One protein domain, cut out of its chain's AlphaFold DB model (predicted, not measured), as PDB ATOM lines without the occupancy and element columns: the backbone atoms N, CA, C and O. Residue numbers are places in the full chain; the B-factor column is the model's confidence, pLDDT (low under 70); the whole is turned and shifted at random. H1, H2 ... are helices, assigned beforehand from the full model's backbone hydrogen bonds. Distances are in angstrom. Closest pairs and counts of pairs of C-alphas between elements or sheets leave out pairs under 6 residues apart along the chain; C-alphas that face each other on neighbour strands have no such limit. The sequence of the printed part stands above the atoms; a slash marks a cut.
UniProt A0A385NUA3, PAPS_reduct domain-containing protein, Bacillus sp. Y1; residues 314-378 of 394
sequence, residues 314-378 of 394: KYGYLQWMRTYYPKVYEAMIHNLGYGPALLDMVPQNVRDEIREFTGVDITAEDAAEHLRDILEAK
ATOM      1  N   LYS A 314     119.198 186.901 169.032       86.19
ATOM      2  CA  LYS A 314     120.428 186.310 169.588       86.19
ATOM      3  C   LYS A 314     120.217 185.151 170.570       86.19
ATOM      4  O   LYS A 314     121.186 184.531 170.997       86.19
ATOM      5  N   TYR A 315     118.974 184.879 170.962       88.06
ATOM      6  CA  TYR A 315     118.611 183.748 171.816       88.06
ATOM      7  C   TYR A 315     118.024 182.580 171.003       88.06
ATOM      8  O   TYR A 315     117.607 181.584 171.578       88.06
ATOM      9  N   GLY A 316     118.030 182.682 169.668       89.81
ATOM     10  CA  GLY A 316     117.544 181.672 168.723       89.81
ATOM     11  C   GLY A 316     116.065 181.807 168.368       89.81
ATOM     12  O   GLY A 316     115.392 180.832 168.046       89.81
ATOM     13  N   TYR A 317     115.569 183.045 168.371       93.56
ATOM     14  CA  TYR A 317     114.233 183.351 167.869       93.56
ATOM     15  C   TYR A 317     114.049 182.998 166.399       93.56
ATOM     16  O   TYR A 317     112.968 182.581 166.015       93.56
ATOM     17  N   LEU A 318     115.084 183.158 165.570       94.00
ATOM     18  CA  LEU A 318     114.979 182.875 164.139       94.00
ATOM     19  C   LEU A 318     114.806 181.382 163.860       94.00
ATOM     20  O   LEU A 318     113.955 181.028 163.052       94.00
ATOM     21  N   GLN A 319     115.512 180.524 164.602       93.44
ATOM     22  CA  GLN A 319     115.281 179.080 164.595       93.44
ATOM     23  C   GLN A 319     113.814 178.767 164.924       93.44
ATOM     24  O   GLN A 319     113.140 178.062 164.179       93.44
ATOM     25  N   TRP A 320     113.296 179.363 166.001       94.62
ATOM     26  CA  TRP A 320     111.903 179.203 166.417       94.62
ATOM     27  C   TRP A 320     110.905 179.727 165.370       94.62
ATOM     28  O   TRP A 320     109.919 179.062 165.056       94.62
ATOM     29  N   MET A 321     111.176 180.885 164.763       94.94
ATOM     30  CA  MET A 321     110.346 181.459 163.702       94.94
ATOM     31  C   MET A 321     110.322 180.571 162.458       94.94
ATOM     32  O   MET A 321     109.248 180.396 161.892       94.94
ATOM     33  N   ARG A 322     111.449 179.965 162.053       92.88
ATOM     34  CA  ARG A 322     111.460 178.994 160.946       92.88
ATOM     35  C   ARG A 322     110.573 177.787 161.238       92.88
ATOM     36  O   ARG A 322     109.867 177.341 160.343       92.88
ATOM     37  N   THR A 323     110.577 177.292 162.477       90.94
ATOM     38  CA  THR A 323     109.777 176.126 162.874       90.94
ATOM     39  C   THR A 323     108.274 176.419 162.890       90.94
ATOM     40  O   THR A 323     107.504 175.650 162.325       90.94
ATOM     41  N   TYR A 324     107.832 177.517 163.517       92.75
ATOM     42  CA  TYR A 324     106.394 177.753 163.751       92.75
ATOM     43  C   TYR A 324     105.757 178.808 162.839       92.75
ATOM     44  O   TYR A 324     104.543 178.795 162.639       92.75
ATOM     45  N   TYR A 325     106.543 179.735 162.289       95.06
ATOM     46  CA  TYR A 325     106.056 180.865 161.489       95.06
ATOM     47  C   TYR A 325     106.934 181.108 160.244       95.06
ATOM     48  O   TYR A 325     107.393 182.237 160.036       95.06
ATOM     49  N   PRO A 326     107.154 180.098 159.375       94.88
ATOM     50  CA  PRO A 326     108.123 180.182 158.277       94.88
ATOM     51  C   PRO A 326     107.852 181.357 157.329       94.88
ATOM     52  O   PRO A 326     108.761 182.094 156.980       94.88
ATOM     53  N   LYS A 327     106.585 181.647 157.003       95.31
ATOM     54  CA  LYS A 327     106.232 182.812 156.162       95.31
ATOM     55  C   LYS A 327     106.637 184.154 156.781       95.31
ATOM     56  O   LYS A 327     106.928 185.109 156.069       95.31
ATOM     57  N   VAL A 328     106.608 184.245 158.109       95.06
ATOM     58  CA  VAL A 328     107.011 185.459 158.823       95.06
ATOM     59  C   VAL A 328     108.526 185.545 158.899       95.06
ATOM     60  O   VAL A 328     109.063 186.632 158.709       95.06
ATOM     61  N   TYR A 329     109.204 184.417 159.123       95.75
ATOM     62  CA  TYR A 329     110.655 184.331 159.003       95.75
ATOM     63  C   TYR A 329     111.118 184.854 157.634       95.75
ATOM     64  O   TYR A 329     111.897 185.801 157.591       95.75
ATOM     65  N   GLU A 330     110.541 184.352 156.539       94.62
ATOM     66  CA  GLU A 330     110.844 184.812 155.176       94.62
ATOM     67  C   GLU A 330     110.649 186.325 155.016       94.62
ATOM     68  O   GLU A 330     111.518 187.035 154.509       94.62
ATOM     69  N   ALA A 331     109.532 186.862 155.519       94.88
ATOM     70  CA  ALA A 331     109.275 188.297 155.474       94.88
ATOM     71  C   ALA A 331     110.295 189.111 156.294       94.88
ATOM     72  O   ALA A 331     110.686 190.200 155.875       94.88
ATOM     73  N   MET A 332     110.745 188.609 157.445       95.50
ATOM     74  CA  MET A 332     111.794 189.266 158.228       95.50
ATOM     75  C   MET A 332     113.107 189.296 157.445       95.50
ATOM     76  O   MET A 332     113.692 190.368 157.271       95.50
ATOM     77  N   ILE A 333     113.537 188.133 156.953       95.31
ATOM     78  CA  ILE A 333     114.818 187.939 156.277       95.31
ATOM     79  C   ILE A 333     114.894 188.740 154.978       95.31
ATOM     80  O   ILE A 333     115.826 189.530 154.821       95.31
ATOM     81  N   HIS A 334     113.896 188.612 154.101       92.00
ATOM     82  CA  HIS A 334     113.943 189.191 152.758       92.00
ATOM     83  C   HIS A 334     113.276 190.565 152.638       92.00
ATOM     84  O   HIS A 334     113.749 191.396 151.869       92.00
ATOM     85  N   ASN A 335     112.208 190.853 153.396       91.81
ATOM     86  CA  ASN A 335     111.412 192.072 153.171       91.81
ATOM     87  C   ASN A 335     111.691 193.198 154.175       91.81
ATOM     88  O   ASN A 335     111.460 194.365 153.852       91.81
ATOM     89  N   LEU A 336     112.129 192.875 155.399       93.25
ATOM     90  CA  LEU A 336     112.446 193.876 156.429       93.25
ATOM     91  C   LEU A 336     113.931 194.244 156.491       93.25
ATOM     92  O   LEU A 336     114.271 195.207 157.174       93.25
ATOM     93  N   GLY A 337     114.798 193.502 155.798       92.81
ATOM     94  CA  GLY A 337     116.244 193.725 155.807       92.81
ATOM     95  C   GLY A 337     116.979 193.024 156.950       92.81
ATOM     96  O   GLY A 337     118.092 193.421 157.277       92.81
ATOM     97  N   TYR A 338     116.392 191.988 157.571       95.25
ATOM     98  CA  TYR A 338     117.123 191.204 158.575       95.25
ATOM     99  C   TYR A 338     118.277 190.433 157.939       95.25
ATOM    100  O   TYR A 338     119.360 190.438 158.502       95.25
ATOM    101  N   GLY A 339     118.052 189.776 156.797       94.06
ATOM    102  CA  GLY A 339     119.042 188.901 156.169       94.06
ATOM    103  C   GLY A 339     120.387 189.590 155.943       94.06
ATOM    104  O   GLY A 339     121.365 189.155 156.548       94.06
ATOM    105  N   PRO A 340     120.434 190.707 155.189       92.19
ATOM    106  CA  PRO A 340     121.674 191.451 154.968       92.19
ATOM    107  C   PRO A 340     122.362 191.857 156.278       92.19
ATOM    108  O   PRO A 340     123.551 191.627 156.457       92.19
ATOM    109  N   ALA A 341     121.599 192.363 157.251       92.12
ATOM    110  CA  ALA A 341     122.138 192.780 158.544       92.12
ATOM    111  C   ALA A 341     122.646 191.621 159.423       92.12
ATOM    112  O   ALA A 341     123.435 191.843 160.342       92.12
ATOM    113  N   LEU A 342     122.165 190.396 159.197       92.25
ATOM    114  CA  LEU A 342     122.573 189.206 159.940       92.25
ATOM    115  C   LEU A 342     123.813 188.539 159.341       92.25
ATOM    116  O   LEU A 342     124.522 187.876 160.096       92.25
ATOM    117  N   LEU A 343     124.108 188.735 158.049       90.75
ATOM    118  CA  LEU A 343     125.341 188.239 157.417       90.75
ATOM    119  C   LEU A 343     126.591 188.737 158.169       90.75
ATOM    120  O   LEU A 343     127.482 187.946 158.489       90.75
ATOM    121  N   ASP A 344     126.578 189.999 158.615       86.44
ATOM    122  CA  ASP A 344     127.605 190.602 159.479       86.44
ATOM    123  C   ASP A 344     127.885 189.815 160.769       86.44
ATOM    124  O   ASP A 344     128.974 189.909 161.341       86.44
ATOM    125  N   MET A 345     126.891 189.072 161.259       87.56
ATOM    126  CA  MET A 345     126.909 188.378 162.548       87.56
ATOM    127  C   MET A 345     127.189 186.873 162.428       87.56
ATOM    128  O   MET A 345     127.291 186.194 163.457       87.56
ATOM    129  N   VAL A 346     127.307 186.349 161.202       89.25
ATOM    130  CA  VAL A 346     127.612 184.935 160.940       89.25
ATOM    131  C   VAL A 346     129.051 184.628 161.389       89.25
ATOM    132  O   VAL A 346     129.963 185.334 160.955       89.25
ATOM    133  N   PRO A 347     129.293 183.607 162.236       89.00
ATOM    134  CA  PRO A 347     130.636 183.214 162.677       89.00
ATOM    135  C   PRO A 347     131.546 182.764 161.528       89.00
ATOM    136  O   PRO A 347     131.064 182.172 160.566       89.00
ATOM    137  N   GLN A 348     132.865 182.955 161.661       88.38
ATOM    138  CA  GLN A 348     133.826 182.634 160.594       88.38
ATOM    139  C   GLN A 348     133.735 181.181 160.110       88.38
ATOM    140  O   GLN A 348     133.637 180.961 158.912       88.38
ATOM    141  N   ASN A 349     133.650 180.205 161.019       89.38
ATOM    142  CA  ASN A 349     133.536 178.794 160.635       89.38
ATOM    143  C   ASN A 349     132.286 178.513 159.778       89.38
ATOM    144  O   ASN A 349     132.327 177.690 158.876       89.38
ATOM    145  N   VAL A 350     131.181 179.226 160.027       89.38
ATOM    146  CA  VAL A 350     129.951 179.090 159.233       89.38
ATOM    147  C   VAL A 350     130.109 179.756 157.865       89.38
ATOM    148  O   VAL A 350     129.573 179.251 156.881       89.38
ATOM    149  N   ARG A 351     130.851 180.868 157.784       89.38
ATOM    150  CA  ARG A 351     131.192 181.508 156.503       89.38
ATOM    151  C   ARG A 351     132.046 180.584 155.642       89.38
ATOM    152  O   ARG A 351     131.757 180.448 154.459       89.38
ATOM    153  N   ASP A 352     133.039 179.938 156.247       89.88
ATOM    154  CA  ASP A 352     133.929 178.998 155.562       89.88
ATOM    155  C   ASP A 352     133.133 177.812 154.990       89.88
ATOM    156  O   ASP A 352     133.261 177.509 153.806       89.88
ATOM    157  N   GLU A 353     132.228 177.223 155.785       89.81
ATOM    158  CA  GLU A 353     131.322 176.152 155.335       89.81
ATOM    159  C   GLU A 353     130.441 176.583 154.146       89.81
ATOM    160  O   GLU A 353     130.254 175.827 153.194       89.81
ATOM    161  N   ILE A 354     129.883 177.800 154.184       89.44
ATOM    162  CA  ILE A 354     129.030 178.310 153.098       89.44
ATOM    163  C   ILE A 354     129.853 178.554 151.838       89.44
ATOM    164  O   ILE A 354     129.409 178.187 150.749       89.44
ATOM    165  N   ARG A 355     131.053 179.123 151.969       90.19
ATOM    166  CA  ARG A 355     131.956 179.353 150.841       90.19
ATOM    167  C   ARG A 355     132.378 178.042 150.185       90.19
ATOM    168  O   ARG A 355     132.386 177.965 148.962       90.19
ATOM    169  N   GLU A 356     132.695 177.019 150.974       90.00
ATOM    170  CA  GLU A 356     133.042 175.688 150.465       90.00
ATOM    171  C   GLU A 356     131.876 175.054 149.694       90.00
ATOM    172  O   GLU A 356     132.080 174.473 148.630       90.00
ATOM    173  N   PHE A 357     130.649 175.206 150.196       87.88
ATOM    174  CA  PHE A 357     129.475 174.568 149.602       87.88
ATOM    175  C   PHE A 357     128.889 175.327 148.399       87.88
ATOM    176  O   PHE A 357     128.407 174.707 147.455       87.88
ATOM    177  N   THR A 358     128.902 176.663 148.428       87.44
ATOM    178  CA  THR A 358     128.208 177.521 147.441       87.44
ATOM    179  C   THR A 358     129.143 178.330 146.547       87.44
ATOM    180  O   THR A 358     128.709 178.853 145.526       87.44
ATOM    181  N   GLY A 359     130.411 178.489 146.934       86.88
ATOM    182  CA  GLY A 359     131.339 179.438 146.312       86.88
ATOM    183  C   GLY A 359     131.109 180.906 146.697       86.88
ATOM    184  O   GLY A 359     131.924 181.750 146.327       86.88
ATOM    185  N   VAL A 360     130.051 181.225 147.454       84.75
ATOM    186  CA  VAL A 360     129.705 182.598 147.847       84.75
ATOM    187  C   VAL A 360     130.570 183.059 149.020       84.75
ATOM    188  O   VAL A 360     130.644 182.394 150.056       84.75
ATOM    189  N   ASP A 361     131.188 184.233 148.887       83.75
ATOM    190  CA  ASP A 361     131.880 184.901 149.989       83.75
ATOM    191  C   ASP A 361     130.922 185.854 150.720       83.75
ATOM    192  O   ASP A 361     130.552 186.906 150.211       83.75
ATOM    193  N   ILE A 362     130.538 185.499 151.949       80.62
ATOM    194  CA  ILE A 362     129.612 186.291 152.781       80.62
ATOM    195  C   ILE A 362     130.172 187.680 153.135       80.62
ATOM    196  O   ILE A 362     129.423 188.560 153.553       80.62
ATOM    197  N   THR A 363     131.485 187.881 153.012       76.56
ATOM    198  CA  THR A 363     132.131 189.166 153.306       76.56
ATOM    199  C   THR A 363     132.168 190.121 152.118       76.56
ATOM    200  O   THR A 363     132.541 191.281 152.299       76.56
ATOM    201  N   ALA A 364     131.777 189.656 150.930       73.00
ATOM    202  CA  ALA A 364     131.692 190.484 149.740       73.00
ATOM    203  C   ALA A 364     130.535 191.494 149.837       73.00
ATOM    204  O   ALA A 364     129.521 191.251 150.496       73.00
ATOM    205  N   GLU A 365     130.687 192.644 149.177       74.44
ATOM    206  CA  GLU A 365     129.684 193.721 149.192       74.44
ATOM    207  C   GLU A 365     128.332 193.278 148.599       74.44
ATOM    208  O   GLU A 365     127.283 193.788 148.997       74.44
ATOM    209  N   ASP A 366     128.350 192.287 147.707       79.88
ATOM    210  CA  ASP A 366     127.197 191.692 147.028       79.88
ATOM    211  C   ASP A 366     126.632 190.447 147.738       79.88
ATOM    212  O   ASP A 366     125.655 189.862 147.274       79.88
ATOM    213  N   ALA A 367     127.156 190.047 148.904       75.31
ATOM    214  CA  ALA A 367     126.703 188.843 149.613       75.31
ATOM    215  C   ALA A 367     125.188 188.830 149.905       75.31
ATOM    216  O   ALA A 367     124.556 187.773 149.979       75.31
ATOM    217  N   ALA A 368     124.581 190.012 150.055       83.44
ATOM    218  CA  ALA A 368     123.139 190.165 150.225       83.44
ATOM    219  C   ALA A 368     122.327 189.761 148.977       83.44
ATOM    220  O   ALA A 368     121.175 189.344 149.121       83.44
ATOM    221  N   GLU A 369     122.906 189.855 147.777       87.75
ATOM    222  CA  GLU A 369     122.291 189.429 146.512       87.75
ATOM    223  C   GLU A 369     122.181 187.898 146.442       87.75
ATOM    224  O   GLU A 369     121.182 187.365 145.960       87.75
ATOM    225  N   HIS A 370     123.139 187.196 147.055       88.38
ATOM    226  CA  HIS A 370     123.198 185.734 147.156       88.38
ATOM    227  C   HIS A 370     122.457 185.151 148.369       88.38
ATOM    228  O   HIS A 370     122.553 183.958 148.656       88.38
ATOM    229  N   LEU A 371     121.696 185.963 149.110       90.62
ATOM    230  CA  LEU A 371     121.049 185.534 150.356       90.62
ATOM    231  C   LEU A 371     120.135 184.310 150.176       90.62
ATOM    232  O   LEU A 371     120.033 183.491 151.087       90.62
ATOM    233  N   ARG A 372     119.468 184.182 149.022       90.31
ATOM    234  CA  ARG A 372     118.634 183.007 148.721       90.31
ATOM    235  C   ARG A 372     119.479 181.745 148.591       90.31
ATOM    236  O   ARG A 372     119.201 180.788 149.302       90.31
ATOM    237  N   ASP A 373     120.543 181.787 147.794       88.94
ATOM    238  CA  ASP A 373     121.454 180.655 147.583       88.94
ATOM    239  C   ASP A 373     122.091 180.206 148.908       88.94
ATOM    240  O   ASP A 373     122.148 179.014 149.219       88.94
ATOM    241  N   ILE A 374     122.491 181.170 149.747       90.00
ATOM    242  CA  ILE A 374     123.027 180.907 151.090       90.00
ATOM    243  C   ILE A 374     122.002 180.165 151.958       90.00
ATOM    244  O   ILE A 374     122.356 179.216 152.659       90.00
ATOM    245  N   LEU A 375     120.736 180.594 151.946       91.00
ATOM    246  CA  LEU A 375     119.678 179.989 152.760       91.00
ATOM    247  C   LEU A 375     119.214 178.637 152.217       91.00
ATOM    248  O   LEU A 375     118.866 177.774 153.018       91.00
ATOM    249  N   GLU A 376     119.237 178.432 150.902       89.00
ATOM    250  CA  GLU A 376     118.974 177.131 150.279       89.00
ATOM    251  C   GLU A 376     120.065 176.117 150.643       89.00
ATOM    252  O   GLU A 376     119.759 174.985 151.021       89.00
ATOM    253  N   ALA A 377     121.330 176.541 150.621       87.25
ATOM    254  CA  ALA A 377     122.462 175.719 151.032       87.25
ATOM    255  C   ALA A 377     122.497 175.449 152.543       87.25
ATOM    256  O   ALA A 377     122.745 174.325 152.984       87.25
ATOM    257  N   LYS A 378     122.263 176.484 153.357       89.50
ATOM    258  CA  LYS A 378     122.333 176.410 154.819       89.50
ATOM    259  C   LYS A 378     121.172 177.174 155.473       89.50
ATOM    260  O   LYS A 378     121.370 178.272 156.002       89.50
TER     261      LYS A 378
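What this domain is: This is residues 314 to 378 of the 394 residues of the protein "PAPS_reduct domain-containing protein" of Bacillus sp. Y1 (UniProt A0A385NUA3). Five short helices make a small, loosely joined arch: H1 and H2 fold back on each other as a V at one end, H4 and H5 cross-set at about a right angle form the other end, and H3 bridges the space between the two pairs. After H4 a long link, residues 359 to 370, turns back so that H5 comes in beneath H3, while H1 and H4 stay far apart at the two ends. The printed part has 65 residues with five named helices, in the order H1, H2, H3, H4, H5, and no named strand; the class is all helix. The whole is compact, with a radius of gyration of the C-alphas of 11.7 A, and the C-alphas span 30 by 21 by 19 A along their three main axes.

How they stand to each other: Begin with the longest helix, H4, residues 348 to 358. It touches H5, residues 371 to 377, about perpendicular at 80 degrees; look for the closest C-alphas at Ile 354 and Ile 374, 6.8 A apart. From H5 go to H3, residues 338 to 343: the two are close but not clearly touching, with the C-alphas of Gly 339 and Leu 371 closest at 7.0 A. H3 and H5 run the same way at a steep tilt of 69 degrees, only just short of about perpendicular. H3 and H2, residues 326 to 335, touch only at the corner by their link, about perpendicular at 74 degrees, and their closest C-alphas are those of Ile 333 and Gly 339, 4.3 A apart. H2 and H5 are near each other. H2 touches H1, residues 317 to 324, with the C-alphas of Met 321 and Tyr 329 closest at 5.5 A. H1 and H2 run opposite ways at a steep tilt of 46 degrees. H4 is apart from H1, H2 and H3. In H1, H2, H3, H4 and H5, every pair of O i and N i+4 is within hydrogen-bond range.

Where its parts are: Find C-alpha 348 at (133.826, 182.634, 160.594); from there H4 runs 15.2 A to C-alpha 358 at (128.208, 177.521, 147.441). H2, residues 326 to 335, is 13.4 A long from first to last C-alpha. H1 begins at C-alpha 317, at (114.233, 183.351, 167.869), and runs 10.5 A to C-alpha 324. H3, residues 338 to 343, has 6 residues. H5, with 7 residues, ends at C-alpha 377, at (122.462, 175.719, 151.032).

The domain as a whole: The two C-alphas farthest apart are those of Tyr 324 and Glu 365, at 31.8 A. The printed part has no cut. The link from H4 to H5 is long, with 12 residues, and the links from H1 to H2, H2 to H3 and H3 to H4 are tight. The mean pLDDT of the printed part is 89.5, and no printed residue is under 70.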